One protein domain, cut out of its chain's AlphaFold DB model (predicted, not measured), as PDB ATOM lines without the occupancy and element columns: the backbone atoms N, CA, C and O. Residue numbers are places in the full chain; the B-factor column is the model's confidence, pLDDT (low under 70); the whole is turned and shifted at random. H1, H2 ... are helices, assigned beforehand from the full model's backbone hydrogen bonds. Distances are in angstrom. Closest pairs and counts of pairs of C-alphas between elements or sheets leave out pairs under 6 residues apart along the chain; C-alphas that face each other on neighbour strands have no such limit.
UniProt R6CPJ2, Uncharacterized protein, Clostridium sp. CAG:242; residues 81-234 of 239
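Overview. This is residues 81 to 234 of the 239 residues of an uncharacterized protein of Clostridium sp. CAG:242 (UniProt R6CPJ2). One long helix, H3, runs through the middle of a bundle, with H2 and H4 packed together on one side of it and H5 and H6 on the other. H7 crosses H3 and H6 at steep tilts along a further side, while between H4 and H5 the surround is open; the small H1 lies at the far end, by the start of H2. The printed part has 154 residues with seven named helices, H1 to H7 in chain order, and no named strand; the class is all helix. The six helices H2 to H7 form an up-and-down bundle, each running against the one before it. The whole is compact, with a radius of gyration of the C-alphas of 15.7 A and spans of 53 by 36 by 29 A.

Arrangement. Start with H1, residues 81 to 84, close to but not clearly touching H2, residues 87 to 104; their closest C-alphas, of His 82 and Ile 88, are 6.0 A apart. Next comes the hub, H3, residues 116 to 137, which touches five helices. H2 and H3 are a hairpin at a shallow tilt of 26 degrees, touching through residues 98 to 103 of H2 alone, with closest C-alphas Ile 102 and Arg 123 at 6.0 A. H4, residues 141 to 158, makes a hairpin with H3 and touches H2, where the C-alphas of Gly 95 and Val 147 come closest at 4.3 A. H5, residues 169 to 183, is apart from H4 but touches H3, closest at the C-alphas of Phe 128 and Tyr 174, 6.1 A. H6, residues 189 to 203, forms a hairpin with H5, closest at the C-alphas of Ser 173 and Met 203, 6.4 A. H3 and H6 only just touch, with 3 pairs of C-alphas within 8 A. H7, residues 210 to 232, touches H6 at a steep tilt of 58 degrees; the closest C-alphas, of Gly 197 and Gly 216, are 3.9 A apart. H7 also touches H3, with closest C-alphas Val 129 and Lys 224 at 6.0 A. Every backbone O i to N i+4 pair is within hydrogen-bond range in H2 to H7; H1 is too short for one.

Along the chain. Find C-alpha 81 at (-1.407, -25.590, -5.131), where H1 begins. From C-alpha 87, H2 runs 25.3 A. H3 begins at C-alpha 116, (29.455, -51.385, 12.994), and runs 31.4 A. H4 spans 25.8 A, H5 20.5 A and H6 20.7 A. H7 runs 32.8 A to C-alpha 232 at (3.558, -33.145, 15.115).

Size, cuts and confidence. The C-alphas farthest apart, of Gln 84 and Asp 208, are 53.6 A apart. The printed part has no cut, and the link from H2 to H3 is long. The pLDDT is under 70 at residues 109 to 112 and 164 to 171.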
ATOM      1  N   LYS A  81      -0.913 -26.182  -6.388       94.88
ATOM      2  CA  LYS A  81      -1.407 -25.590  -5.131       94.88
ATOM      3  C   LYS A  81      -0.414 -25.760  -3.982       94.88
ATOM      4  O   LYS A  81      -0.116 -24.800  -3.265       94.88
ATOM      5  N   HIS A  82       0.165 -26.951  -3.835       96.06
ATOM      6  CA  HIS A  82       1.218 -27.197  -2.848       96.06
ATOM      7  C   HIS A  82       2.474 -26.369  -3.110       96.06
ATOM      8  O   HIS A  82       3.069 -25.856  -2.163       96.06
ATOM      9  N   LYS A  83       2.857 -26.204  -4.379       94.81
ATOM     10  CA  LYS A  83       3.994 -25.370  -4.778       94.81
ATOM     11  C   LYS A  83       3.764 -23.894  -4.444       94.81
ATOM     12  O   LYS A  83       4.660 -23.251  -3.911       94.81
ATOM     13  N   GLN A  84       2.573 -23.359  -4.718       95.44
ATOM     14  CA  GLN A  84       2.220 -21.973  -4.377       95.44
ATOM     15  C   GLN A  84       2.193 -21.731  -2.861       95.44
ATOM     16  O   GLN A  84       2.505 -20.634  -2.411       95.44
ATOM     17  N   SER A  85       1.867 -22.763  -2.080       93.62
ATOM     18  CA  SER A  85       1.768 -22.695  -0.616       93.62
ATOM     19  C   SER A  85       3.063 -23.067   0.121       93.62
ATOM     20  O   SER A  85       3.035 -23.242   1.337       93.62
ATOM     21  N   HIS A  86       4.179 -23.239  -0.599       94.69
ATOM     22  CA  HIS A  86       5.487 -23.666  -0.075       94.69
ATOM     23  C   HIS A  86       5.525 -25.043   0.618       94.69
ATOM     24  O   HIS A  86       6.508 -25.409   1.270       94.69
ATOM     25  N   ASN A  87       4.483 -25.865   0.452       96.12
ATOM     26  CA  ASN A  87       4.425 -27.191   1.071       96.12
ATOM     27  C   ASN A  87       5.478 -28.142   0.483       96.12
ATOM     28  O   ASN A  87       5.958 -29.027   1.187       96.12
ATOM     29  N   ILE A  88       5.853 -27.954  -0.787       96.88
ATOM     30  CA  ILE A  88       6.873 -28.763  -1.470       96.88
ATOM     31  C   ILE A  88       8.242 -28.560  -0.812       96.88
ATOM     32  O   ILE A  88       8.930 -29.525  -0.480       96.88
ATOM     33  N   GLU A  89       8.637 -27.309  -0.579       95.44
ATOM     34  CA  GLU A  89       9.887 -26.969   0.098       95.44
ATOM     35  C   GLU A  89       9.881 -27.458   1.548       95.44
ATOM     36  O   GLU A  89      10.872 -28.033   2.003       95.44
ATOM     37  N   HIS A  90       8.759 -27.307   2.256       95.69
ATOM     38  CA  HIS A  90       8.612 -27.796   3.629       95.69
ATOM     39  C   HIS A  90       8.727 -29.323   3.715       95.69
ATOM     40  O   HIS A  90       9.418 -29.840   4.592       95.69
ATOM     41  N   ALA A  91       8.108 -30.054   2.786       97.06
ATOM     42  CA  ALA A  91       8.183 -31.511   2.719       97.06
ATOM     43  C   ALA A  91       9.616 -31.993   2.444       97.06
ATOM     44  O   ALA A  91      10.098 -32.907   3.115       97.06
ATOM     45  N   ARG A  92      10.348 -31.333   1.535       97.19
ATOM     46  CA  ARG A  92      11.783 -31.611   1.345       97.19
ATOM     47  C   ARG A  92      12.584 -31.304   2.606       97.19
ATOM     48  O   ARG A  92      13.401 -32.109   3.032       97.19
ATOM     49  N   HIS A  93      12.350 -30.165   3.247       96.62
ATOM     50  CA  HIS A  93      13.074 -29.834   4.469       96.62
ATOM     51  C   HIS A  93      12.844 -30.882   5.569       96.62
ATOM     52  O   HIS A  93      13.803 -31.364   6.169       96.62
ATOM     53  N   LEU A  94      11.591 -31.303   5.767       97.50
ATOM     54  CA  LEU A  94      11.232 -32.366   6.701       97.50
ATOM     55  C   LEU A  94      11.928 -33.690   6.364       97.50
ATOM     56  O   LEU A  94      12.538 -34.292   7.246       97.50
ATOM     57  N   GLY A  95      11.873 -34.127   5.102       97.69
ATOM     58  CA  GLY A  95      12.543 -35.351   4.665       97.69
ATOM     59  C   GLY A  95      14.056 -35.298   4.890       97.69
ATOM     60  O   GLY A  95      14.644 -36.265   5.371       97.69
ATOM     61  N   SER A  96      14.679 -34.138   4.662       97.38
ATOM     62  CA  SER A  96      16.092 -33.934   4.976       97.38
ATOM     63  C   SER A  96      16.394 -34.040   6.468       97.38
ATOM     64  O   SER A  96      17.346 -34.719   6.843       97.38
ATOM     65  N   LEU A  97      15.585 -33.416   7.327       96.75
ATOM     66  CA  LEU A  97      15.760 -33.495   8.779       96.75
ATOM     67  C   LEU A  97      15.615 -34.930   9.301       96.75
ATOM     68  O   LEU A  97      16.388 -35.350  10.158       96.75
ATOM     69  N   LEU A  98      14.645 -35.682   8.777       97.56
ATOM     70  CA  LEU A  98      14.433 -37.084   9.138       97.56
ATOM     71  C   LEU A  98      15.588 -37.978   8.660       97.56
ATOM     72  O   LEU A  98      16.076 -38.807   9.426       97.56
ATOM     73  N   GLY A  99      16.079 -37.776   7.435       96.56
ATOM     74  CA  GLY A  99      17.251 -38.491   6.921       96.56
ATOM     75  C   GLY A  99      18.512 -38.229   7.752       96.56
ATOM     76  O   GLY A  99      19.218 -39.163   8.131       96.56
ATOM     77  N   GLU A 100      18.774 -36.968   8.105       95.44
ATOM     78  CA  GLU A 100      19.910 -36.598   8.958       95.44
ATOM     79  C   GLU A 100      19.756 -37.138  10.394       95.44
ATOM     80  O   GLU A 100      20.741 -37.568  10.999       95.44
ATOM     81  N   ASP A 101      18.535 -37.206  10.939       94.69
ATOM     82  CA  ASP A 101      18.266 -37.841  12.236       94.69
ATOM     83  C   ASP A 101      18.644 -39.336  12.231       94.69
ATOM     84  O   ASP A 101      19.227 -39.814  13.207       94.69
ATOM     85  N   ILE A 102      18.375 -40.063  11.137       94.38
ATOM     86  CA  ILE A 102      18.761 -41.477  10.976       94.38
ATOM     87  C   ILE A 102      20.287 -41.625  10.926       94.38
ATOM     88  O   ILE A 102      20.858 -42.485  11.602       94.38
ATOM     89  N   LEU A 103      20.969 -40.789  10.138       91.00
ATOM     90  CA  LEU A 103      22.422 -40.870   9.951       91.00
ATOM     91  C   LEU A 103      23.196 -40.488  11.214       91.00
ATOM     92  O   LEU A 103      24.185 -41.141  11.565       91.00
ATOM     93  N   SER A 104      22.733 -39.440  11.896       90.12
ATOM     94  CA  SER A 104      23.331 -38.913  13.122       90.12
ATOM     95  C   SER A 104      22.972 -39.719  14.368       90.12
ATOM     96  O   SER A 104      23.539 -39.459  15.433       90.12
ATOM     97  N   PHE A 105      22.073 -40.703  14.254       88.06
ATOM     98  CA  PHE A 105      21.682 -41.537  15.377       88.06
ATOM     99  C   PHE A 105      22.894 -42.233  15.995       88.06
ATOM    100  O   PHE A 105      23.613 -42.999  15.345       88.06
ATOM    101  N   ARG A 106      23.098 -41.971  17.285       82.06
ATOM    102  CA  ARG A 106      24.086 -42.644  18.116       82.06
ATOM    103  C   ARG A 106      23.355 -43.249  19.305       82.06
ATOM    104  O   ARG A 106      22.704 -42.496  20.028       82.06
ATOM    105  N   PRO A 107      23.449 -44.572  19.506       78.38
ATOM    106  CA  PRO A 107      23.003 -45.182  20.745       78.38
ATOM    107  C   PRO A 107      23.663 -44.495  21.944       78.38
ATOM    108  O   PRO A 107      24.802 -44.031  21.849       78.38
ATOM    109  N   GLU A 108      22.942 -44.429  23.060       76.94
ATOM    110  CA  GLU A 108      23.473 -43.932  24.331       76.94
ATOM    111  C   GLU A 108      24.767 -44.669  24.724       76.94
ATOM    112  O   GLU A 108      25.028 -45.783  24.265       76.94
ATOM    113  N   LEU A 109      25.578 -44.051  25.591       61.19
ATOM    114  CA  LEU A 109      26.873 -44.588  26.040       61.19
ATOM    115  C   LEU A 109      26.774 -46.022  26.593       61.19
ATOM    116  O   LEU A 109      27.706 -46.800  26.418       61.19
ATOM    117  N   GLU A 110      25.639 -46.397  27.185       59.62
ATOM    118  CA  GLU A 110      25.368 -47.753  27.691       59.62
ATOM    119  C   GLU A 110      25.338 -48.828  26.585       59.62
ATOM    120  O   GLU A 110      25.505 -50.015  26.859       59.62
ATOM    121  N   TYR A 111      25.198 -48.421  25.322       68.75
ATOM    122  CA  TYR A 111      25.136 -49.292  24.147       68.75
ATOM    123  C   TYR A 111      26.353 -49.116  23.225       68.75
ATOM    124  O   TYR A 111      26.322 -49.506  22.057       68.75
ATOM    125  N   SER A 112      27.454 -48.544  23.730       67.81
ATOM    126  CA  SER A 112      28.673 -48.281  22.949       67.81
ATOM    127  C   SER A 112      29.417 -49.541  22.485       67.81
ATOM    128  O   SER A 112      30.401 -49.437  21.759       67.81
ATOM    129  N   TYR A 113      28.983 -50.726  22.919       79.44
ATOM    130  CA  TYR A 113      29.580 -52.012  22.559       79.44
ATOM    131  C   TYR A 113      29.056 -52.582  21.229       79.44
ATOM    132  O   TYR A 113      29.553 -53.619  20.784       79.44
ATOM    133  N   LEU A 114      28.062 -51.941  20.596       85.50
ATOM    134  CA  LEU A 114      27.529 -52.390  19.309       85.50
ATOM    135  C   LEU A 114      28.587 -52.284  18.203       85.50
ATOM    136  O   LEU A 114      29.233 -51.255  18.003       85.50
ATOM    137  N   THR A 115      28.723 -53.360  17.440       87.00
ATOM    138  CA  THR A 115      29.566 -53.427  16.247       87.00
ATOM    139  C   THR A 115      29.034 -52.512  15.142       87.00
ATOM    140  O   THR A 115      27.851 -52.174  15.094       87.00
ATOM    141  N   SER A 116      29.885 -52.165  14.169       82.88
ATOM    142  CA  SER A 116      29.455 -51.385  12.994       82.88
ATOM    143  C   SER A 116      28.286 -52.033  12.240       82.88
ATOM    144  O   SER A 116      27.465 -51.328  11.657       82.88
ATOM    145  N   TRP A 117      28.206 -53.364  12.236       83.56
ATOM    146  CA  TRP A 117      27.136 -54.094  11.567       83.56
ATOM    147  C   TRP A 117      25.808 -54.039  12.342       83.56
ATOM    148  O   TRP A 117      24.756 -53.825  11.733       83.56
ATOM    149  N   GLU A 118      25.849 -54.140  13.674       87.31
ATOM    150  CA  GLU A 118      24.674 -53.929  14.533       87.31
ATOM    151  C   GLU A 118      24.176 -52.483  14.424       87.31
ATOM    152  O   GLU A 118      22.982 -52.257  14.245       87.31
ATOM    153  N   LEU A 119      25.083 -51.500  14.421       86.00
ATOM    154  CA  LEU A 119      24.742 -50.086  14.224       86.00
ATOM    155  C   LEU A 119      24.043 -49.831  12.882       86.00
ATOM    156  O   LEU A 119      23.118 -49.023  12.806       86.00
ATOM    157  N   ASN A 120      24.429 -50.540  11.822       85.25
ATOM    158  CA  ASN A 120      23.732 -50.439  10.542       85.25
ATOM    159  C   ASN A 120      22.304 -51.003  10.618       85.25
ATOM    160  O   ASN A 120      21.390 -50.419  10.040       85.25
ATOM    161  N   HIS A 121      22.071 -52.078  11.376       88.38
ATOM    162  CA  HIS A 121      20.718 -52.592  11.614       88.38
ATOM    163  C   HIS A 121      19.875 -51.669  12.499       88.38
ATOM    164  O   HIS A 121      18.667 -51.571  12.301       88.38
ATOM    165  N   VAL A 122      20.497 -50.955  13.439       91.19
ATOM    166  CA  VAL A 122      19.842 -49.884  14.205       91.19
ATOM    167  C   VAL A 122      19.377 -48.760  13.275       91.19
ATOM    168  O   VAL A 122      18.238 -48.317  13.380       91.19
ATOM    169  N   ARG A 123      20.209 -48.334  12.315       90.69
ATOM    170  CA  ARG A 123      19.810 -47.332  11.309       90.69
ATOM    171  C   ARG A 123      18.685 -47.825  10.400       90.69
ATOM    172  O   ARG A 123      17.780 -47.054  10.103       90.69
ATOM    173  N   MET A 124      18.702 -49.100  10.008       91.44
ATOM    174  CA  MET A 124      17.599 -49.704   9.249       91.44
ATOM    175  C   MET A 124      16.293 -49.745  10.043       91.44
ATOM    176  O   MET A 124      15.238 -49.436   9.492       91.44
ATOM    177  N   LEU A 125      16.354 -50.089  11.334       94.00
ATOM    178  CA  LEU A 125      15.197 -50.004  12.223       94.00
ATOM    179  C   LEU A 125      14.683 -48.562  12.299       94.00
ATOM    180  O   LEU A 125      13.480 -48.335  12.216       94.00
ATOM    181  N   TYR A 126      15.585 -47.583  12.385       95.38
ATOM    182  CA  TYR A 126      15.189 -46.183  12.444       95.38
ATOM    183  C   TYR A 126      14.540 -45.699  11.141       95.38
ATOM    184  O   TYR A 126      13.515 -45.019  11.185       95.38
ATOM    185  N   LEU A 127      15.066 -46.097   9.979       95.25
ATOM    186  CA  LEU A 127      14.411 -45.843   8.693       95.25
ATOM    187  C   LEU A 127      12.998 -46.437   8.675       95.25
ATOM    188  O   LEU A 127      12.048 -45.725   8.367       95.25
ATOM    189  N   PHE A 128      12.847 -47.706   9.065       95.19
ATOM    190  CA  PHE A 128      11.538 -48.360   9.133       95.19
ATOM    191  C   PHE A 128      10.545 -47.581  10.009       95.19
ATOM    192  O   PHE A 128       9.443 -47.264   9.563       95.19
ATOM    193  N   VAL A 129      10.953 -47.217  11.228       96.38
ATOM    194  CA  VAL A 129      10.124 -46.433  12.158       96.38
ATOM    195  C   VAL A 129       9.764 -45.069  11.573       96.38
ATOM    196  O   VAL A 129       8.618 -44.632  11.679       96.38
ATOM    197  N   THR A 130      10.729 -44.409  10.935       97.31
ATOM    198  CA  THR A 130      10.535 -43.100  10.312       97.31
ATOM    199  C   THR A 130       9.494 -43.172   9.204       97.31
ATOM    200  O   THR A 130       8.568 -42.362   9.188       97.31
ATOM    201  N   GLU A 131       9.604 -44.145   8.300       96.44
ATOM    202  CA  GLU A 131       8.639 -44.307   7.214       96.44
ATOM    203  C   GLU A 131       7.238 -44.653   7.723       96.44
ATOM    204  O   GLU A 131       6.261 -44.104   7.212       96.44
ATOM    205  N   ASP A 132       7.126 -45.524   8.730       94.94
ATOM    206  CA  ASP A 132       5.843 -45.871   9.355       94.94
ATOM    207  C   ASP A 132       5.164 -44.626   9.947       94.94
ATOM    208  O   ASP A 132       4.003 -44.336   9.646       94.94
ATOM    209  N   CYS A 133       5.917 -43.811  10.694       95.94
ATOM    210  CA  CYS A 133       5.417 -42.552  11.238       95.94
ATOM    211  C   CYS A 133       5.013 -41.581  10.119       95.94
ATOM    212  O   CYS A 133       3.918 -41.025  10.135       95.94
ATOM    213  N   VAL A 134       5.850 -41.397   9.098       97.06
ATOM    214  CA  VAL A 134       5.553 -40.497   7.973       97.06
ATOM    215  C   VAL A 134       4.259 -40.909   7.256       97.06
ATOM    216  O   VAL A 134       3.402 -40.058   7.017       97.06
ATOM    217  N   ARG A 135       4.053 -42.207   6.994       95.56
ATOM    218  CA  ARG A 135       2.807 -42.744   6.408       95.56
ATOM    219  C   ARG A 135       1.601 -42.592   7.339       95.56
ATOM    220  O   ARG A 135       0.461 -42.443   6.885       95.56
ATOM    221  N   HIS A 136       1.831 -42.626   8.649       93.50
ATOM    222  CA  HIS A 136       0.786 -42.397   9.634       93.50
ATOM    223  C   HIS A 136       0.334 -40.931   9.682       93.50
ATOM    224  O   HIS A 136      -0.871 -40.688   9.727       93.50
ATOM    225  N   PHE A 137       1.251 -39.963   9.629       94.56
ATOM    226  CA  PHE A 137       0.931 -38.542   9.812       94.56
ATOM    227  C   PHE A 137       0.617 -37.796   8.507       94.56
ATOM    228  O   PHE A 137      -0.256 -36.930   8.499       94.56
ATOM    229  N   ILE A 138       1.275 -38.127   7.393       94.50
ATOM    230  CA  ILE A 138       1.117 -37.406   6.122       94.50
ATOM    231  C   ILE A 138       0.155 -38.170   5.214       94.50
ATOM    232  O   ILE A 138       0.451 -39.273   4.759       94.50
ATOM    233  N   LYS A 139      -1.020 -37.577   4.968       92.69
ATOM    234  CA  LYS A 139      -2.093 -38.192   4.168       92.69
ATOM    235  C   LYS A 139      -2.101 -37.767   2.709       92.69
ATOM    236  O   LYS A 139      -2.542 -38.549   1.872       92.69
ATOM    237  N   ASP A 140      -1.612 -36.567   2.402       94.25
ATOM    238  CA  ASP A 140      -1.466 -36.154   1.011       94.25
ATOM    239  C   ASP A 140      -0.352 -36.965   0.336       94.25
ATOM    240  O   ASP A 140       0.779 -37.023   0.825       94.25
ATOM    241  N   SER A 141      -0.682 -37.604  -0.787       93.19
ATOM    242  CA  SER A 141       0.211 -38.521  -1.494       93.19
ATOM    243  C   SER A 141       1.433 -37.826  -2.094       93.19
ATOM    244  O   SER A 141       2.509 -38.422  -2.123       93.19
ATOM    245  N   ILE A 142       1.295 -36.577  -2.548       94.12
ATOM    246  CA  ILE A 142       2.387 -35.811  -3.159       94.12
ATOM    247  C   ILE A 142       3.412 -35.478  -2.078       94.12
ATOM    248  O   ILE A 142       4.602 -35.761  -2.235       94.12
ATOM    249  N   LEU A 143       2.946 -34.931  -0.952       96.12
ATOM    250  CA  LEU A 143       3.817 -34.578   0.169       96.12
ATOM    251  C   LEU A 143       4.456 -35.818   0.800       96.12
ATOM    252  O   LEU A 143       5.655 -35.810   1.072       96.12
ATOM    253  N   LEU A 144       3.686 -36.897   0.976       96.12
ATOM    254  CA  LEU A 144       4.181 -38.175   1.489       96.12
ATOM    255  C   LEU A 144       5.330 -38.715   0.629       96.12
ATOM    256  O   LEU A 144       6.407 -39.010   1.149       96.12
ATOM    257  N   ASN A 145       5.114 -38.823  -0.684       95.94
ATOM    258  CA  ASN A 145       6.122 -39.348  -1.603       95.94
ATOM    259  C   ASN A 145       7.368 -38.463  -1.634       95.94
ATOM    260  O   ASN A 145       8.480 -38.983  -1.671       95.94
ATOM    261  N   LEU A 146       7.196 -37.143  -1.559       96.88
ATOM    262  CA  LEU A 146       8.309 -36.203  -1.549       96.88
ATOM    263  C   LEU A 146       9.162 -36.313  -0.277       96.88
ATOM    264  O   LEU A 146      10.386 -36.324  -0.375       96.88
ATOM    265  N   VAL A 147       8.539 -36.438   0.902       97.94
ATOM    266  CA  VAL A 147       9.260 -36.650   2.171       97.94
ATOM    267  C   VAL A 147      10.064 -37.948   2.117       97.94
ATOM    268  O   VAL A 147      11.252 -37.945   2.430       97.94
ATOM    269  N   LEU A 148       9.438 -39.050   1.692       96.88
ATOM    270  CA  LEU A 148      10.091 -40.360   1.612       96.88
ATOM    271  C   LEU A 148      11.229 -40.383   0.584       96.88
ATOM    272  O   LEU A 148      12.303 -40.912   0.869       96.88
ATOM    273  N   ALA A 149      11.024 -39.784  -0.592       96.44
ATOM    274  CA  ALA A 149      12.067 -39.649  -1.607       96.44
ATOM    275  C   ALA A 149      13.261 -38.856  -1.060       96.44
ATOM    276  O   ALA A 149      14.397 -39.306  -1.159       96.44
ATOM    277  N   GLN A 150      12.998 -37.739  -0.384       97.75
ATOM    278  CA  GLN A 150      14.052 -36.906   0.181       97.75
ATOM    279  C   GLN A 150      14.835 -37.607   1.305       97.75
ATOM    280  O   GLN A 150      16.048 -37.426   1.402       97.75
ATOM    281  N   ILE A 151      14.180 -38.422   2.145       96.88
ATOM    282  CA  ILE A 151      14.879 -39.271   3.126       96.88
ATOM    283  C   ILE A 151      15.856 -40.196   2.393       96.88
ATOM    284  O   ILE A 151      17.039 -40.240   2.731       96.88
ATOM    285  N   ASN A 152      15.378 -40.891   1.357       93.50
ATOM    286  CA  ASN A 152      16.194 -41.809   0.565       93.50
ATOM    287  C   ASN A 152      17.362 -41.118  -0.141       93.50
ATOM    288  O   ASN A 152      18.462 -41.678  -0.160       93.50
ATOM    289  N   ASP A 153      17.159 -39.908  -0.660       94.25
ATOM    290  CA  ASP A 153      18.213 -39.105  -1.279       94.25
ATOM    291  C   ASP A 153      19.317 -38.768  -0.269       94.25
ATOM    292  O   ASP A 153      20.499 -38.959  -0.559       94.25
ATOM    293  N   ILE A 154      18.955 -38.335   0.946       94.75
ATOM    294  CA  ILE A 154      19.932 -38.043   2.006       94.75
ATOM    295  C   ILE A 154      20.708 -39.296   2.409       94.75
ATOM    296  O   ILE A 154      21.938 -39.247   2.489       94.75
ATOM    297  N   LEU A 155      20.019 -40.418   2.632       91.81
ATOM    298  CA  LEU A 155      20.666 -41.674   3.015       91.81
ATOM    299  C   LEU A 155      21.628 -42.161   1.929       91.81
ATOM    300  O   LEU A 155      22.782 -42.456   2.231       91.81
ATOM    301  N   SER A 156      21.185 -42.170   0.672       90.00
ATOM    302  CA  SER A 156      21.984 -42.643  -0.465       90.00
ATOM    303  C   SER A 156      23.173 -41.726  -0.760       90.00
ATOM    304  O   SER A 156      24.245 -42.201  -1.124       90.00
ATOM    305  N   LEU A 157      23.018 -40.412  -0.579       90.69
ATOM    306  CA  LEU A 157      24.094 -39.448  -0.806       90.69
ATOM    307  C   LEU A 157      25.165 -39.502   0.292       90.69
ATOM    308  O   LEU A 157      26.358 -39.411   0.007       90.69
ATOM    309  N   ARG A 158      24.749 -39.595   1.559       89.69
ATOM    310  CA  ARG A 158      25.647 -39.494   2.721       89.69
ATOM    311  C   ARG A 158      26.224 -40.836   3.154       89.69
ATOM    312  O   ARG A 158      27.305 -40.863   3.741       89.69
ATOM    313  N   LEU A 159      25.522 -41.930   2.878       84.69
ATOM    314  CA  LEU A 159      25.978 -43.289   3.130       84.69
ATOM    315  C   LEU A 159      25.659 -44.160   1.898       84.69
ATOM    316  O   LEU A 159      24.671 -44.885   1.907       84.69
ATOM    317  N   PRO A 160      26.486 -44.117   0.835       80.50
ATOM    318  CA  PRO A 160      26.204 -44.793  -0.441       80.50
ATOM    319  C   PRO A 160      25.931 -46.299  -0.337       80.50
ATOM    320  O   PRO A 160      25.171 -46.862  -1.122       80.50
ATOM    321  N   ASP A 161      26.504 -46.946   0.674       78.12
ATOM    322  CA  ASP A 161      26.313 -48.370   0.933       78.12
ATOM    323  C   ASP A 161      25.166 -48.661   1.915       78.12
ATOM    324  O   ASP A 161      24.973 -49.817   2.288       78.12
ATOM    325  N   PHE A 162      24.372 -47.657   2.319       78.94
ATOM    326  CA  PHE A 162      23.282 -47.793   3.299       78.94
ATOM    327  C   PHE A 162      22.347 -48.964   2.983       78.94
ATOM    328  O   PHE A 162      21.897 -49.627   3.909       78.94
ATOM    329  N   TYR A 163      22.104 -49.220   1.694       74.75
ATOM    330  CA  TYR A 163      21.265 -50.308   1.185       74.75
ATOM    331  C   TYR A 163      22.048 -51.522   0.648       74.75
ATOM    332  O   TYR A 163      21.445 -52.547   0.322       74.75
ATOM    333  N   ASN A 164      23.376 -51.408   0.525       68.19
ATOM    334  CA  ASN A 164      24.243 -52.346  -0.196       68.19
ATOM    335  C   ASN A 164      25.267 -53.071   0.691       68.19
ATOM    336  O   ASN A 164      25.975 -53.948   0.190       68.19
ATOM    337  N   TYR A 165      25.367 -52.759   1.988       55.94
ATOM    338  CA  TYR A 165      26.301 -53.444   2.886       55.94
ATOM    339  C   TYR A 165      25.987 -54.948   2.981       55.94
ATOM    340  O   TYR A 165      25.105 -55.371   3.721       55.94
ATOM    341  N   GLY A 166      26.754 -55.762   2.245       49.12
ATOM    342  CA  GLY A 166      26.901 -57.207   2.438       49.12
ATOM    343  C   GLY A 166      25.595 -58.011   2.468       49.12
ATOM    344  O   GLY A 166      25.154 -58.420   3.537       49.12
ATOM    345  N   ASN A 167      25.070 -58.335   1.278       47.78
ATOM    346  CA  ASN A 167      23.982 -59.289   0.989       47.78
ATOM    347  C   ASN A 167      22.608 -58.931   1.548       47.78
ATOM    348  O   ASN A 167      22.413 -59.173   2.727       47.78
ATOM    349  N   PHE A 168      21.643 -58.542   0.693       49.56
ATOM    350  CA  PHE A 168      20.180 -58.794   0.779       49.56
ATOM    351  C   PHE A 168      19.437 -58.592   2.129       49.56
ATOM    352  O   PHE A 168      18.225 -58.775   2.191       49.56
ATOM    353  N   SER A 169      20.109 -58.229   3.214       55.28
ATOM    354  CA  SER A 169      19.713 -58.450   4.605       55.28
ATOM    355  C   SER A 169      19.061 -57.210   5.182       55.28
ATOM    356  O   SER A 169      18.099 -57.332   5.928       55.28
ATOM    357  N   GLN A 170      19.485 -56.027   4.743       60.50
ATOM    358  CA  GLN A 170      18.878 -54.757   5.128       60.50
ATOM    359  C   GLN A 170      17.485 -54.581   4.498       60.50
ATOM    360  O   GLN A 170      16.521 -54.360   5.230       60.50
ATOM    361  N   TYR A 171      17.318 -54.808   3.189       62.41
ATOM    362  CA  TYR A 171      15.983 -54.829   2.556       62.41
ATOM    363  C   TYR A 171      15.061 -55.901   3.156       62.41
ATOM    364  O   TYR A 171      13.865 -55.670   3.363       62.41
ATOM    365  N   ARG A 172      15.617 -57.072   3.492       74.81
ATOM    366  CA  ARG A 172      14.870 -58.107   4.215       74.81
ATOM    367  C   ARG A 172      14.498 -57.648   5.622       74.81
ATOM    368  O   ARG A 172      13.353 -57.844   5.995       74.81
ATOM    369  N   SER A 173      15.390 -56.978   6.356       81.56
ATOM    370  CA  SER A 173      15.108 -56.479   7.710       81.56
ATOM    371  C   SER A 173      13.890 -55.560   7.727       81.56
ATOM    372  O   SER A 173      12.990 -55.771   8.531       81.56
ATOM    373  N   TYR A 174      13.795 -54.636   6.764       84.44
ATOM    374  CA  TYR A 174      12.634 -53.760   6.613       84.44
ATOM    375  C   TYR A 174      11.340 -54.562   6.420       84.44
ATOM    376  O   TYR A 174      10.337 -54.314   7.086       84.44
ATOM    377  N   THR A 175      11.369 -55.558   5.529       86.69
ATOM    378  CA  THR A 175      10.202 -56.409   5.250       86.69
ATOM    379  C   THR A 175       9.777 -57.191   6.494       86.69
ATOM    380  O   THR A 175       8.590 -57.255   6.796       86.69
ATOM    381  N   VAL A 176      10.737 -57.730   7.249       89.75
ATOM    382  CA  VAL A 176      10.459 -58.478   8.482       89.75
ATOM    383  C   VAL A 176       9.886 -57.555   9.565       89.75
ATOM    384  O   VAL A 176       8.911 -57.931  10.209       89.75
ATOM    385  N   TYR A 177      10.402 -56.329   9.730       92.38
ATOM    386  CA  TYR A 177       9.808 -55.362  10.664       92.38
ATOM    387  C   TYR A 177       8.369 -55.013  10.287       92.38
ATOM    388  O   TYR A 177       7.504 -54.961  11.160       92.38
ATOM    389  N   LYS A 178       8.094 -54.831   8.991       91.50
ATOM    390  CA  LYS A 178       6.740 -54.573   8.496       91.50
ATOM    391  C   LYS A 178       5.794 -55.734   8.798       91.50
ATOM    392  O   LYS A 178       4.727 -55.496   9.349       91.50
ATOM    393  N   MET A 179       6.201 -56.970   8.499       91.75
ATOM    394  CA  MET A 179       5.415 -58.166   8.825       91.75
ATOM    395  C   MET A 179       5.146 -58.265  10.329       91.75
ATOM    396  O   MET A 179       4.004 -58.438  10.736       91.75
ATOM    397  N   CYS A 180       6.175 -58.053  11.154       91.62
ATOM    398  CA  CYS A 180       6.053 -58.061  12.609       91.62
ATOM    399  C   CYS A 180       5.054 -57.002  13.107       91.62
ATOM    400  O   CYS A 180       4.228 -57.284  13.977       91.62
ATOM    401  N   LEU A 181       5.081 -55.792  12.542       89.56
ATOM    402  CA  LEU A 181       4.142 -54.732  12.909       89.56
ATOM    403  C   LEU A 181       2.710 -55.031  12.439       89.56
ATOM    404  O   LEU A 181       1.763 -54.746  13.172       89.56
ATOM    405  N   ASP A 182       2.550 -55.609  11.246       89.19
ATOM    406  CA  ASP A 182       1.249 -55.979  10.682       89.19
ATOM    407  C   ASP A 182       0.588 -57.129  11.459       89.19
ATOM    408  O   ASP A 182      -0.596 -57.037  11.784       89.19
ATOM    409  N   GLU A 183       1.346 -58.162  11.835       88.81
ATOM    410  CA  GLU A 183       0.874 -59.264  12.689       88.81
ATOM    411  C   GLU A 183       0.403 -58.765  14.062       88.81
ATOM    412  O   GLU A 183      -0.585 -59.250  14.610       88.81
ATOM    413  N   ASN A 184       1.076 -57.744  14.596       86.44
ATOM    414  CA  ASN A 184       0.783 -57.166  15.905       86.44
ATOM    415  C   ASN A 184      -0.012 -55.857  15.799       86.44
ATOM    416  O   ASN A 184       0.019 -55.030  16.711       86.44
ATOM    417  N   ARG A 185      -0.741 -55.624  14.697       84.06
ATOM    418  CA  ARG A 185      -1.420 -54.343  14.424       84.06
ATOM    419  C   ARG A 185      -2.359 -53.903  15.550       84.06
ATOM    420  O   ARG A 185      -2.427 -52.707  15.847       84.06
ATOM    421  N   HIS A 186      -3.050 -54.850  16.180       88.44
ATOM    422  CA  HIS A 186      -4.031 -54.597  17.241       88.44
ATOM    423  C   HIS A 186      -3.445 -54.623  18.661       88.44
ATOM    424  O   HIS A 186      -4.166 -54.331  19.610       88.44
ATOM    425  N   SER A 187      -2.157 -54.933  18.806       88.44
ATOM    426  CA  SER A 187      -1.472 -54.986  20.098       88.44
ATOM    427  C   SER A 187      -1.191 -53.597  20.671       88.44
ATOM    428  O   SER A 187      -1.116 -52.597  19.936       88.44
ATOM    429  N   PHE A 188      -0.987 -53.548  21.989       90.06
ATOM    430  CA  PHE A 188      -0.597 -52.323  22.687       90.06
ATOM    431  C   PHE A 188       0.792 -51.834  22.232       90.06
ATOM    432  O   PHE A 188       1.608 -52.634  21.761       90.06
ATOM    433  N   PRO A 189       1.089 -50.524  22.337       88.50
ATOM    434  CA  PRO A 189       2.378 -49.969  21.919       88.50
ATOM    435  C   PRO A 189       3.588 -50.666  22.553       88.50
ATOM    436  O   PRO A 189       4.572 -50.923  21.858       88.50
ATOM    437  N   GLU A 190       3.512 -51.017  23.838       90.62
ATOM    438  CA  GLU A 190       4.587 -51.714  24.549       90.62
ATOM    439  C   GLU A 190       4.801 -53.131  24.004       90.62
ATOM    440  O   GLU A 190       5.938 -53.552  23.792       90.62
ATOM    441  N   GLU A 191       3.722 -53.855  23.704       92.88
ATOM    442  CA  GLU A 191       3.795 -55.198  23.119       92.88
ATOM    443  C   GLU A 191       4.407 -55.160  21.716       92.88
ATOM    444  O   GLU A 191       5.292 -55.958  21.405       92.88
ATOM    445  N   LYS A 192       4.007 -54.185  20.887       93.19
ATOM    446  CA  LYS A 192       4.619 -53.954  19.568       93.19
ATOM    447  C   LYS A 192       6.116 -53.702  19.691       93.19
ATOM    448  O   LYS A 192       6.894 -54.284  18.939       93.19
ATOM    449  N   ALA A 193       6.523 -52.874  20.652       95.31
ATOM    450  CA  ALA A 193       7.930 -52.590  20.890       95.31
ATOM    451  C   ALA A 193       8.715 -53.853  21.259       95.31
ATOM    452  O   ALA A 193       9.785 -54.075  20.697       95.31
ATOM    453  N   VAL A 194       8.165 -54.705  22.131       95.50
ATOM    454  CA  VAL A 194       8.780 -55.990  22.503       95.50
ATOM    455  C   VAL A 194       8.956 -56.898  21.285       95.50
ATOM    456  O   VAL A 194      10.025 -57.487  21.107       95.50
ATOM    457  N   GLN A 195       7.944 -56.999  20.421       94.69
ATOM    458  CA  GLN A 195       8.026 -57.840  19.222       94.69
ATOM    459  C   GLN A 195       9.037 -57.300  18.208       94.69
ATOM    460  O   GLN A 195       9.865 -58.057  17.700       94.69
ATOM    461  N   ILE A 196       9.055 -55.983  17.982       95.69
ATOM    462  CA  ILE A 196      10.068 -55.342  17.139       95.69
ATOM    463  C   ILE A 196      11.472 -55.520  17.726       95.69
ATOM    464  O   ILE A 196      12.408 -55.799  16.979       95.69
ATOM    465  N   GLY A 197      11.636 -55.425  19.046       95.25
ATOM    466  CA  GLY A 197      12.917 -55.642  19.711       95.25
ATOM    467  C   GLY A 197      13.456 -57.057  19.516       95.25
ATOM    468  O   GLY A 197      14.609 -57.228  19.115       95.25
ATOM    469  N   ARG A 198      12.605 -58.074  19.700       95.12
ATOM    470  CA  ARG A 198      12.936 -59.480  19.399       95.12
ATOM    471  C   ARG A 198      13.273 -59.678  17.923       95.12
ATOM    472  O   ARG A 198      14.247 -60.351  17.584       95.12
ATOM    473  N   CYS A 199      12.496 -59.061  17.035       94.31
ATOM    474  CA  CYS A 199      12.747 -59.090  15.600       94.31
ATOM    475  C   CYS A 199      14.117 -58.486  15.259       94.31
ATOM    476  O   CYS A 199      14.884 -59.080  14.505       94.31
ATOM    477  N   TRP A 200      14.461 -57.339  15.846       93.88
ATOM    478  CA  TRP A 200      15.760 -56.698  15.662       93.88
ATOM    479  C   TRP A 200      16.906 -57.591  16.153       93.88
ATOM    480  O   TRP A 200      17.854 -57.809  15.401       93.88
ATOM    481  N   ALA A 201      16.786 -58.193  17.344       93.50
ATOM    482  CA  ALA A 201      17.769 -59.138  17.884       93.50
ATOM    483  C   ALA A 201      17.996 -60.342  16.944       93.50
ATOM    484  O   ALA A 201      19.136 -60.738  16.679       93.50
ATOM    485  N   LYS A 202      16.920 -60.873  16.346       91.88
ATOM    486  CA  LYS A 202      16.999 -61.913  15.309       91.88
ATOM    487  C   LYS A 202      17.713 -61.418  14.047       91.88
ATOM    488  O   LYS A 202      18.557 -62.139  13.516       91.88
ATOM    489  N   MET A 203      17.418 -60.201  13.582       88.94
ATOM    490  CA  MET A 203      18.074 -59.615  12.405       88.94
ATOM    491  C   MET A 203      19.569 -59.391  12.627       88.94
ATOM    492  O   MET A 203      20.353 -59.604  11.702       88.94
ATOM    493  N   ILE A 204      19.972 -59.061  13.857       89.44
ATOM    494  CA  ILE A 204      21.382 -58.989  14.237       89.44
ATOM    495  C   ILE A 204      21.985 -60.354  14.638       89.44
ATOM    496  O   ILE A 204      23.065 -60.422  15.222       89.44
ATOM    497  N   GLY A 205      21.332 -61.468  14.296       88.94
ATOM    498  CA  GLY A 205      21.885 -62.817  14.451       88.94
ATOM    499  C   GLY A 205      22.008 -63.303  15.897       88.94
ATOM    500  O   GLY A 205      22.738 -64.262  16.151       88.94
ATOM    501  N   LYS A 206      21.300 -62.666  16.837       90.94
ATOM    502  CA  LYS A 206      21.295 -62.988  18.271       90.94
ATOM    503  C   LYS A 206      19.854 -63.174  18.784       90.94
ATOM    504  O   LYS A 206      19.407 -62.410  19.633       90.94
ATOM    505  N   PRO A 207      19.102 -64.159  18.255       90.69
ATOM    506  CA  PRO A 207      17.676 -64.325  18.552       90.69
ATOM    507  C   PRO A 207      17.372 -64.644  20.023       90.69
ATOM    508  O   PRO A 207      16.315 -64.259  20.508       90.69
ATOM    509  N   ASP A 208      18.298 -65.305  20.725       92.25
ATOM    510  CA  ASP A 208      18.121 -65.731  22.122       92.25
ATOM    511  C   ASP A 208      18.684 -64.712  23.136       92.25
ATOM    512  O   ASP A 208      18.699 -64.964  24.339       92.25
ATOM    513  N   ASP A 209      19.182 -63.561  22.668       92.81
ATOM    514  CA  ASP A 209      19.718 -62.510  23.535       92.81
ATOM    515  C   ASP A 209      18.583 -61.582  24.003       92.81
ATOM    516  O   ASP A 209      18.147 -60.653  23.308       92.81
ATOM    517  N   GLU A 210      18.076 -61.855  25.206       93.94
ATOM    518  CA  GLU A 210      17.004 -61.072  25.831       93.94
ATOM    519  C   GLU A 210      17.413 -59.617  26.084       93.94
ATOM    520  O   GLU A 210      16.594 -58.704  25.949       93.94
ATOM    521  N   HIS A 211      18.687 -59.379  26.404       92.81
ATOM    522  CA  HIS A 211      19.200 -58.040  26.661       92.81
ATOM    523  C   HIS A 211      19.185 -57.202  25.377       92.81
ATOM    524  O   HIS A 211      18.689 -56.074  25.373       92.81
ATOM    525  N   LEU A 212      19.635 -57.768  24.256       92.19
ATOM    526  CA  LEU A 212      19.552 -57.105  22.954       92.19
ATOM    527  C   LEU A 212      18.111 -56.938  22.473       92.19
ATOM    528  O   LEU A 212      17.786 -55.907  21.888       92.19
ATOM    529  N   SER A 213      17.222 -57.884  22.775       94.81
ATOM    530  CA  SER A 213      15.792 -57.734  22.482       94.81
ATOM    531  C   SER A 213      15.179 -56.543  23.234       94.81
ATOM    532  O   SER A 213      14.438 -55.741  22.655       94.81
ATOM    533  N   LEU A 214      15.529 -56.372  24.513       94.06
ATOM    534  CA  LEU A 214      15.105 -55.224  25.315       94.06
ATOM    535  C   LEU A 214      15.668 -53.909  24.757       94.06
ATOM    536  O   LEU A 214      14.941 -52.921  24.652       94.06
ATOM    537  N   ILE A 215      16.939 -53.898  24.351       93.25
ATOM    538  CA  ILE A 215      17.571 -52.733  23.720       93.25
ATOM    539  C   ILE A 215      16.878 -52.367  22.409       93.25
ATOM    540  O   ILE A 215      16.539 -51.201  22.210       93.25
ATOM    541  N   GLY A 216      16.599 -53.341  21.542       94.62
ATOM    542  CA  GLY A 216      15.864 -53.113  20.297       94.62
ATOM    543  C   GLY A 216      14.476 -52.509  20.545       94.62
ATOM    544  O   GLY A 216      14.063 -51.593  19.836       94.62
ATOM    545  N   SER A 217      13.795 -52.951  21.608       95.69
ATOM    546  CA  SER A 217      12.496 -52.401  22.026       95.69
ATOM    547  C   SER A 217      12.614 -50.930  22.446       95.69
ATOM    548  O   SER A 217      11.813 -50.090  22.032       95.69
ATOM    549  N   LYS A 218      13.650 -50.598  23.232       94.44
ATOM    550  CA  LYS A 218      13.951 -49.216  23.640       94.44
ATOM    551  C   LYS A 218      14.284 -48.334  22.437       94.44
ATOM    552  O   LYS A 218      13.770 -47.221  22.347       94.44
ATOM    553  N   PHE A 219      15.096 -48.832  21.502       94.81
ATOM    554  CA  PHE A 219      15.396 -48.125  20.259       94.81
ATOM    555  C   PHE A 219      14.125 -47.812  19.479       94.81
ATOM    556  O   PHE A 219      13.912 -46.650  19.148       94.81
ATOM    557  N   TYR A 220      13.251 -48.800  19.262       95.81
ATOM    558  CA  TYR A 220      11.982 -48.594  18.565       95.81
ATOM    559  C   TYR A 220      11.142 -47.475  19.198       95.81
ATOM    560  O   TYR A 220      10.735 -46.547  18.501       95.81
ATOM    561  N   LEU A 221      10.926 -47.521  20.518       95.12
ATOM    562  CA  LEU A 221      10.112 -46.525  21.227       95.12
ATOM    563  C   LEU A 221      10.723 -45.123  21.172       95.12
ATOM    564  O   LEU A 221      10.019 -44.153  20.894       95.12
ATOM    565  N   MET A 222      12.032 -45.011  21.400       94.38
ATOM    566  CA  MET A 222      12.735 -43.730  21.346       94.38
ATOM    567  C   MET A 222      12.687 -43.125  19.938       94.38
ATOM    568  O   MET A 222      12.370 -41.946  19.781       94.38
ATOM    569  N   MET A 223      12.995 -43.928  18.917       95.75
ATOM    570  CA  MET A 223      12.958 -43.509  17.514       95.75
ATOM    571  C   MET A 223      11.556 -43.049  17.129       95.75
ATOM    572  O   MET A 223      11.399 -41.976  16.551       95.75
ATOM    573  N   LYS A 224      10.534 -43.819  17.520       95.62
ATOM    574  CA  LYS A 224       9.133 -43.501  17.258       95.62
ATOM    575  C   LYS A 224       8.741 -42.178  17.900       95.62
ATOM    576  O   LYS A 224       8.269 -41.292  17.201       95.62
ATOM    577  N   SER A 225       9.025 -42.007  19.190       94.81
ATOM    578  CA  SER A 225       8.726 -40.767  19.910       94.81
ATOM    579  C   SER A 225       9.390 -39.547  19.260       94.81
ATOM    580  O   SER A 225       8.735 -38.527  19.050       94.81
ATOM    581  N   ARG A 226      10.664 -39.658  18.857       94.25
ATOM    582  CA  ARG A 226      11.384 -38.577  18.164       94.25
ATOM    583  C   ARG A 226      10.770 -38.249  16.800       94.25
ATOM    584  O   ARG A 226      10.602 -37.071  16.482       94.25
ATOM    585  N   CYS A 227      10.416 -39.264  16.009       95.81
ATOM    586  CA  CYS A 227       9.740 -39.074  14.725       95.81
ATOM    587  C   CYS A 227       8.372 -38.408  14.900       95.81
ATOM    588  O   CYS A 227       8.086 -37.422  14.224       95.81
ATOM    589  N   GLU A 228       7.550 -38.907  15.822       95.56
ATOM    590  CA  GLU A 228       6.215 -38.373  16.106       95.56
ATOM    591  C   GLU A 228       6.281 -36.916  16.560       95.56
ATOM    592  O   GLU A 228       5.563 -36.082  16.020       95.56
ATOM    593  N   GLN A 229       7.193 -36.571  17.474       94.44
ATOM    594  CA  GLN A 229       7.398 -35.183  17.899       94.44
ATOM    595  C   GLN A 229       7.768 -34.270  16.726       94.44
ATOM    596  O   GLN A 229       7.236 -33.167  16.603       94.44
ATOM    597  N   ARG A 230       8.663 -34.715  15.838       93.25
ATOM    598  CA  ARG A 230       9.066 -33.918  14.672       93.25
ATOM    599  C   ARG A 230       7.906 -33.737  13.685       93.25
ATOM    600  O   ARG A 230       7.717 -32.634  13.174       93.25
ATOM    601  N   LEU A 231       7.121 -34.787  13.448       93.50
ATOM    602  CA  LEU A 231       5.962 -34.751  12.553       93.50
ATOM    603  C   LEU A 231       4.820 -33.900  13.120       93.50
ATOM    604  O   LEU A 231       4.247 -33.111  12.380       93.50
ATOM    605  N   LEU A 232       4.544 -33.986  14.424       91.56
ATOM    606  CA  LEU A 232       3.558 -33.145  15.115       91.56
ATOM    607  C   LEU A 232       3.918 -31.656  15.067       91.56
ATOM    608  O   LEU A 232       3.034 -30.810  14.966       91.56
ATOM    609  N   ASN A 233       5.212 -31.335  15.099       87.19
ATOM    610  CA  ASN A 233       5.705 -29.963  14.983       87.19
ATOM    611  C   ASN A 233       5.768 -29.458  13.532       87.19
ATOM    612  O   ASN A 233       6.162 -28.315  13.299       87.19
ATOM    613  N   THR A 234       5.407 -30.289  12.550       84.38
ATOM    614  CA  THR A 234       5.406 -29.915  11.136       84.38
ATOM    615  C   THR A 234       3.981 -29.650  10.671       84.38
ATOM    616  O   THR A 234       3.132 -30.535  10.689       84.38
TER     617      THR A 234